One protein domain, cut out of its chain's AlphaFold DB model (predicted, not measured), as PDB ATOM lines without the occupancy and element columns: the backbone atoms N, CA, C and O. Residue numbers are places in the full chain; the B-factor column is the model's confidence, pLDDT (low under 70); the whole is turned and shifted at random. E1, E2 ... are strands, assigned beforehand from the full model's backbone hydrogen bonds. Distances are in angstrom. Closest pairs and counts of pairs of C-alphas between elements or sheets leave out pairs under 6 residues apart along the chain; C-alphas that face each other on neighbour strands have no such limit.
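This is residues 109 to 167 of the 167 residues of the protein "WAP domain-containing protein" of Oesophagostomum dentatum (UniProt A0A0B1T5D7). With little regular structure, this is a small, twisted three-stranded sheet in the last part of the chain, and a long loop, residues 109 to 143, that winds round it before entering E1. The 59 printed residues hold E1, E2 and E3 in that order, an all-strand antiparallel meander, each strand the neighbour of the one before; only 16 residues are in named elements. It is compact, radius of gyration of the C-alphas 11.1 A, yet elongated, spanning 34 by 22 by 16 A.

Start at C-alpha 109, (305.947, 220.604, 168.170), and pass the long stretch to E1, residues 144 to 148, which begins at C-alpha 144, (311.664, 223.222, 177.156). E2, residues 154 to 160, runs 18.5 A; E3, residues 163 to 166, ends at (304.870, 223.904, 182.847).

Look at inner strand E2. Hairpin E1 and E2 stands at 132 degrees, with N 145 and O 157 2.8 A apart. Hairpin E2 and E3 stands at 139 degrees, with N 160 and O 163 2.8 A apart.

The farthest C-alphas, Arg 123 and Ala 141, are 34.5 A apart. The printed part has no cut; both links are tight. Confidence is under 70 at, among others, residues 122 to 126 and 138 to 142.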
ATOM      1  N   GLU A 109     306.843 219.469 168.324       72.25
ATOM      2  CA  GLU A 109     305.947 220.604 168.170       72.25
ATOM      3  C   GLU A 109     305.175 220.841 169.477       72.25
ATOM      4  O   GLU A 109     304.922 219.904 170.244       72.25
ATOM      5  N   CYS A 110     304.829 222.100 169.763       76.69
ATOM      6  CA  CYS A 110     304.038 222.440 170.944       76.69
ATOM      7  C   CYS A 110     302.716 221.653 170.962       76.69
ATOM      8  O   CYS A 110     302.110 221.444 169.907       76.69
ATOM      9  N   PRO A 111     302.228 221.247 172.145       79.69
ATOM     10  CA  PRO A 111     300.921 220.617 172.249       79.69
ATOM     11  C   PRO A 111     299.818 221.590 171.847       79.69
ATOM     12  O   PRO A 111     299.967 222.809 171.958       79.69
ATOM     13  N   ASP A 112     298.673 221.033 171.459       71.19
ATOM     14  CA  ASP A 112     297.462 221.826 171.291       71.19
ATOM     15  C   ASP A 112     297.139 222.530 172.631       71.19
ATOM     16  O   ASP A 112     296.995 221.850 173.657       71.19
ATOM     17  N   PRO A 113     296.999 223.868 172.657       68.69
ATOM     18  CA  PRO A 113     296.723 224.623 173.874       68.69
ATOM     19  C   PRO A 113     295.466 224.182 174.632       68.69
ATOM     20  O   PRO A 113     295.392 224.400 175.837       68.69
ATOM     21  N   TYR A 114     294.485 223.568 173.959       66.88
ATOM     22  CA  TYR A 114     293.258 223.044 174.577       66.88
ATOM     23  C   TYR A 114     293.437 221.656 175.203       66.88
ATOM     24  O   TYR A 114     292.564 221.196 175.935       66.88
ATOM     25  N   THR A 115     294.552 220.984 174.912       72.44
ATOM     26  CA  THR A 115     294.934 219.709 175.544       72.44
ATOM     27  C   THR A 115     295.770 219.910 176.805       72.44
ATOM     28  O   THR A 115     296.039 218.952 177.530       72.44
ATOM     29  N   LEU A 116     296.176 221.154 177.074       74.62
ATOM     30  CA  LEU A 116     296.902 221.529 178.274       74.62
ATOM     31  C   LEU A 116     295.943 221.675 179.451       74.62
ATOM     32  O   LEU A 116     294.965 222.420 179.385       74.62
ATOM     33  N   ASP A 117     296.276 221.018 180.556       73.19
ATOM     34  CA  ASP A 117     295.562 221.155 181.825       73.19
ATOM     35  C   ASP A 117     295.993 222.447 182.544       73.19
ATOM     36  O   ASP A 117     296.729 222.434 183.529       73.19
ATOM     37  N   ILE A 118     295.619 223.596 181.971       72.12
ATOM     38  CA  ILE A 118     295.959 224.934 182.474       72.12
ATOM     39  C   ILE A 118     294.675 225.699 182.794       72.12
ATOM     40  O   ILE A 118     293.816 225.899 181.937       72.12
ATOM     41  N   GLN A 119     294.568 226.189 184.031       74.00
ATOM     42  CA  GLN A 119     293.461 227.042 184.463       74.00
ATOM     43  C   GLN A 119     293.826 228.526 184.371       74.00
ATOM     44  O   GLN A 119     294.816 228.984 184.942       74.00
ATOM     45  N   CYS A 120     292.978 229.307 183.703       76.25
ATOM     46  CA  CYS A 120     293.174 230.746 183.519       76.25
ATOM     47  C   CYS A 120     292.709 231.540 184.746       76.25
ATOM     48  O   CYS A 120     291.638 232.144 184.745       76.25
ATOM     49  N   THR A 121     293.503 231.529 185.813       72.19
ATOM     50  CA  THR A 121     293.167 232.217 187.074       72.19
ATOM     51  C   THR A 121     293.630 233.679 187.110       72.19
ATOM     52  O   THR A 121     293.130 234.475 187.907       72.19
ATOM     53  N   ALA A 122     294.560 234.068 186.234       63.72
ATOM     54  CA  ALA A 122     295.115 235.417 186.196       63.72
ATOM     55  C   ALA A 122     294.175 236.413 185.489       63.72
ATOM     56  O   ALA A 122     293.759 236.204 184.353       63.72
ATOM     57  N   ARG A 123     293.894 237.556 186.137       52.62
ATOM     58  CA  ARG A 123     293.101 238.662 185.548       52.62
ATOM     59  C   ARG A 123     293.830 239.413 184.427       52.62
ATOM     60  O   ARG A 123     293.185 240.084 183.628       52.62
ATOM     61  N   LYS A 124     295.162 239.342 184.399       53.69
ATOM     62  CA  LYS A 124     296.027 239.884 183.345       53.69
ATOM     63  C   LYS A 124     297.000 238.790 182.937       53.69
ATOM     64  O   LYS A 124     297.655 238.207 183.797       53.69
ATOM     65  N   HIS A 125     297.055 238.505 181.645       61.66
ATOM     66  CA  HIS A 125     297.920 237.476 181.091       61.66
ATOM     67  C   HIS A 125     299.340 238.040 180.923       61.66
ATOM     68  O   HIS A 125     299.529 239.102 180.330       61.66
ATOM     69  N   THR A 126     300.337 237.339 181.462       66.69
ATOM     70  CA  THR A 126     301.758 237.672 181.293       66.69
ATOM     71  C   THR A 126     302.430 236.492 180.613       66.69
ATOM     72  O   THR A 126     302.411 235.387 181.153       66.69
ATOM     73  N   SER A 127     303.000 236.718 179.429       75.38
ATOM     74  CA  SER A 127     303.832 235.714 178.762       75.38
ATOM     75  C   SER A 127     305.158 235.570 179.498       75.38
ATOM     76  O   SER A 127     305.835 236.561 179.758       75.38
ATOM     77  N   TRP A 128     305.508 234.329 179.824       78.06
ATOM     78  CA  TRP A 128     306.742 233.966 180.526       78.06
ATOM     79  C   TRP A 128     307.914 233.718 179.575       78.06
ATOM     80  O   TRP A 128     309.057 233.680 180.013       78.06
ATOM     81  N   CYS A 129     307.621 233.549 178.289       75.88
ATOM     82  CA  CYS A 129     308.587 233.381 177.214       75.88
ATOM     83  C   CYS A 129     307.986 233.909 175.905       75.88
ATOM     84  O   CYS A 129     306.760 233.975 175.752       75.88
ATOM     85  N   LEU A 130     308.834 234.249 174.943       69.75
ATOM     86  CA  LEU A 130     308.445 234.560 173.565       69.75
ATOM     87  C   LEU A 130     309.082 233.596 172.559       69.75
ATOM     88  O   LEU A 130     308.524 233.382 171.485       69.75
ATOM     89  N   THR A 131     310.215 232.993 172.917       72.94
ATOM     90  CA  THR A 131     310.968 232.058 172.077       72.94
ATOM     91  C   THR A 131     311.455 230.852 172.880       72.94
ATOM     92  O   THR A 131     311.612 230.931 174.097       72.94
ATOM     93  N   ASP A 132     311.751 229.736 172.203       74.50
ATOM     94  CA  ASP A 132     312.345 228.544 172.839       74.50
ATOM     95  C   ASP A 132     313.673 228.861 173.553       74.50
ATOM     96  O   ASP A 132     314.008 228.233 174.554       74.50
ATOM     97  N   ALA A 133     314.415 229.870 173.080       75.38
ATOM     98  CA  ALA A 133     315.673 230.307 173.685       75.38
ATOM     99  C   ALA A 133     315.492 230.920 175.086       75.38
ATOM    100  O   ALA A 133     316.414 230.891 175.898       75.38
ATOM    101  N   GLU A 134     314.299 231.440 175.386       77.88
ATOM    102  CA  GLU A 134     313.936 231.978 176.704       77.88
ATOM    103  C   GLU A 134     313.491 230.885 177.684       77.88
ATOM    104  O   GLU A 134     313.221 231.171 178.850       77.88
ATOM    105  N   CYS A 135     313.450 229.630 177.234       82.00
ATOM    106  CA  CYS A 135     313.135 228.463 178.042       82.00
ATOM    107  C   CYS A 135     314.395 227.608 178.261       82.00
ATOM    108  O   CYS A 135     314.540 226.546 177.650       82.00
ATOM    109  N   PRO A 136     315.333 228.029 179.134       77.06
ATOM    110  CA  PRO A 136     316.557 227.279 179.379       77.06
ATOM    111  C   PRO A 136     316.218 225.909 179.967       77.06
ATOM    112  O   PRO A 136     315.640 225.809 181.052       77.06
ATOM    113  N   SER A 137     316.576 224.840 179.253       73.88
ATOM    114  CA  SER A 137     316.466 223.486 179.790       73.88
ATOM    115  C   SER A 137     317.764 223.083 180.474       73.88
ATOM    116  O   SER A 137     318.835 223.113 179.873       73.88
ATOM    117  N   VAL A 138     317.657 222.666 181.734       66.56
ATOM    118  CA  VAL A 138     318.778 222.107 182.506       66.56
ATOM    119  C   VAL A 138     319.090 220.666 182.076       66.56
ATOM    120  O   VAL A 138     320.151 220.138 182.394       66.56
ATOM    121  N   ASN A 139     318.162 220.013 181.366       66.12
ATOM    122  CA  ASN A 139     318.266 218.621 180.948       66.12
ATOM    123  C   ASN A 139     317.988 218.492 179.445       66.12
ATOM    124  O   ASN A 139     316.846 218.611 179.003       66.12
ATOM    125  N   SER A 140     319.024 218.174 178.669       65.06
ATOM    126  CA  SER A 140     318.926 217.996 177.214       65.06
ATOM    127  C   SER A 140     317.972 216.872 176.789       65.06
ATOM    128  O   SER A 140     317.517 216.875 175.650       65.06
ATOM    129  N   ALA A 141     317.644 215.927 177.682       65.56
ATOM    130  CA  ALA A 141     316.674 214.862 177.410       65.56
ATOM    131  C   ALA A 141     315.214 215.349 177.425       65.56
ATOM    132  O   ALA A 141     314.337 214.665 176.908       65.56
ATOM    133  N   HIS A 142     314.952 216.517 178.015       68.94
ATOM    134  CA  HIS A 142     313.619 217.101 178.115       68.94
ATOM    135  C   HIS A 142     313.710 218.598 177.776       68.94
ATOM    136  O   HIS A 142     313.759 219.446 178.677       68.94
ATOM    137  N   PRO A 143     313.827 218.952 176.483       74.62
ATOM    138  CA  PRO A 143     313.919 220.344 176.069       74.62
ATOM    139  C   PRO A 143     312.633 221.090 176.430       74.62
ATOM    140  O   PRO A 143     311.526 220.565 176.296       74.62
ATOM    141  N   ARG A 144     312.790 222.329 176.898       80.69
ATOM    142  CA  ARG A 144     311.664 223.222 177.156       80.69
ATOM    143  C   ARG A 144     311.337 223.991 175.883       80.69
ATOM    144  O   ARG A 144     312.230 224.353 175.121       80.69
ATOM    145  N   LYS A 145     310.049 224.228 175.672       81.62
ATOM    146  CA  LYS A 145     309.481 224.887 174.501       81.62
ATOM    147  C   LYS A 145     308.626 226.055 174.939       81.62
ATOM    148  O   LYS A 145     307.859 225.923 175.891       81.62
ATOM    149  N   CYS A 146     308.727 227.178 174.243       80.31
ATOM    150  CA  CYS A 146     307.840 228.296 174.500       80.31
ATOM    151  C   CYS A 146     306.521 228.083 173.759       80.31
ATOM    152  O   CYS A 146     306.444 228.255 172.545       80.31
ATOM    153  N   CYS A 147     305.477 227.709 174.495       81.38
ATOM    154  CA  CYS A 147     304.198 227.343 173.906       81.38
ATOM    155  C   CYS A 147     303.082 228.276 174.360       81.38
ATOM    156  O   CYS A 147     303.055 228.760 175.494       81.38
ATOM    157  N   THR A 148     302.132 228.506 173.457       77.88
ATOM    158  CA  THR A 148     300.932 229.280 173.762       77.88
ATOM    159  C   THR A 148     299.952 228.457 174.597       77.88
ATOM    160  O   THR A 148     299.846 227.240 174.446       77.88
ATOM    161  N   THR A 149     299.237 229.122 175.500       76.19
ATOM    162  CA  THR A 149     298.215 228.505 176.352       76.19
ATOM    163  C   THR A 149     296.826 228.989 175.949       76.19
ATOM    164  O   THR A 149     296.665 230.076 175.388       76.19
ATOM    165  N   LEU A 150     295.789 228.235 176.322       74.88
ATOM    166  CA  LEU A 150     294.389 228.648 176.139       74.88
ATOM    167  C   LEU A 150     294.026 229.958 176.874       74.88
ATOM    168  O   LEU A 150     292.971 230.539 176.630       74.88
ATOM    169  N   CYS A 151     294.908 230.434 177.756       67.38
ATOM    170  CA  CYS A 151     294.752 231.647 178.547       67.38
ATOM    171  C   CYS A 151     295.342 232.904 177.887       67.38
ATOM    172  O   CYS A 151     295.324 233.973 178.497       67.38
ATOM    173  N   GLY A 152     295.881 232.798 176.667       67.12
ATOM    174  CA  GLY A 152     296.403 233.945 175.917       67.12
ATOM    175  C   GLY A 152     297.776 234.444 176.380       67.12
ATOM    176  O   GLY A 152     298.165 235.561 176.045       67.12
ATOM    177  N   TYR A 153     298.515 233.636 177.146       71.31
ATOM    178  CA  TYR A 153     299.934 233.855 177.436       71.31
ATOM    179  C   TYR A 153     300.773 232.657 177.003       71.31
ATOM    180  O   TYR A 153     300.273 231.532 176.914       71.31
ATOM    181  N   ASN A 154     302.060 232.902 176.788       80.56
ATOM    182  CA  ASN A 154     303.031 231.857 176.495       80.56
ATOM    183  C   ASN A 154     303.743 231.405 177.770       80.56
ATOM    184  O   ASN A 154     303.989 232.207 178.677       80.56
ATOM    185  N   THR A 155     304.080 230.126 177.845       82.31
ATOM    186  CA  THR A 155     304.820 229.558 178.970       82.31
ATOM    187  C   THR A 155     305.779 228.475 178.497       82.31
ATOM    188  O   THR A 155     305.583 227.882 177.434       82.31
ATOM    189  N   CYS A 156     306.827 228.238 179.279       85.25
ATOM    190  CA  CYS A 156     307.771 227.172 179.006       85.25
ATOM    191  C   CYS A 156     307.131 225.834 179.372       85.25
ATOM    192  O   CYS A 156     306.752 225.600 180.521       85.25
ATOM    193  N   LEU A 157     306.975 224.974 178.373       86.00
ATOM    194  CA  LEU A 157     306.474 223.622 178.532       86.00
ATOM    195  C   LEU A 157     307.599 222.625 178.322       86.00
ATOM    196  O   LEU A 157     308.404 222.758 177.404       86.00
ATOM    197  N   VAL A 158     307.610 221.589 179.144       84.81
ATOM    198  CA  VAL A 158     308.481 220.432 178.986       84.81
ATOM    199  C   VAL A 158     307.624 219.186 178.858       84.81
ATOM    200  O   VAL A 158     306.620 219.025 179.559       84.81
ATOM    201  N   LYS A 159     308.009 218.297 177.949       78.56
ATOM    202  CA  LYS A 159     307.377 216.989 177.840       78.56
ATOM    203  C   LYS A 159     308.068 216.036 178.797       78.56
ATOM    204  O   LYS A 159     309.270 215.836 178.704       78.56
ATOM    205  N   TYR A 160     307.318 215.442 179.712       75.94
ATOM    206  CA  TYR A 160     307.816 214.463 180.670       75.94
ATOM    207  C   TYR A 160     306.856 213.273 180.711       75.94
ATOM    208  O   TYR A 160     305.652 213.448 180.901       75.94
ATOM    209  N   ASN A 161     307.361 212.056 180.478       75.94
ATOM    210  CA  ASN A 161     306.551 210.828 180.393       75.94
ATOM    211  C   ASN A 161     305.326 210.949 179.459       75.94
ATOM    212  O   ASN A 161     304.227 210.499 179.782       75.94
ATOM    213  N   GLY A 162     305.499 211.603 178.305       71.56
ATOM    214  CA  GLY A 162     304.434 211.789 177.314       71.56
ATOM    215  C   GLY A 162     303.389 212.856 177.665       71.56
ATOM    216  O   GLY A 162     302.489 213.090 176.863       71.56
ATOM    217  N   LYS A 163     303.512 213.528 178.816       75.56
ATOM    218  CA  LYS A 163     302.643 214.635 179.231       75.56
ATOM    219  C   LYS A 163     303.390 215.958 179.182       75.56
ATOM    220  O   LYS A 163     304.577 216.016 179.486       75.56
ATOM    221  N   TRP A 164     302.680 217.020 178.829       79.00
ATOM    222  CA  TRP A 164     303.216 218.374 178.841       79.00
ATOM    223  C   TRP A 164     302.936 219.036 180.180       79.00
ATOM    224  O   TRP A 164     301.799 219.039 180.650       79.00
ATOM    225  N   VAL A 165     303.981 219.584 180.788       79.38
ATOM    226  CA  VAL A 165     303.902 220.297 182.062       79.38
ATOM    227  C   VAL A 165     304.622 221.633 181.948       79.38
ATOM    228  O   VAL A 165     305.560 221.773 181.164       79.38
ATOM    229  N   VAL A 166     304.174 222.617 182.725       77.31
ATOM    230  CA  VAL A 166     304.870 223.904 182.847       77.31
ATOM    231  C   VAL A 166     306.190 223.672 183.583       77.31
ATOM    232  O   VAL A 166     306.188 223.050 184.648       77.31
ATOM    233  N   GLY A 167     307.306 224.131 183.009       62.25
ATOM    234  CA  GLY A 167     308.655 223.835 183.498       62.25
ATOM    235  C   GLY A 167     309.661 224.924 183.199       62.25
ATOM    236  O   GLY A 167     309.785 225.324 182.025       62.25
TER     237      GLY A 167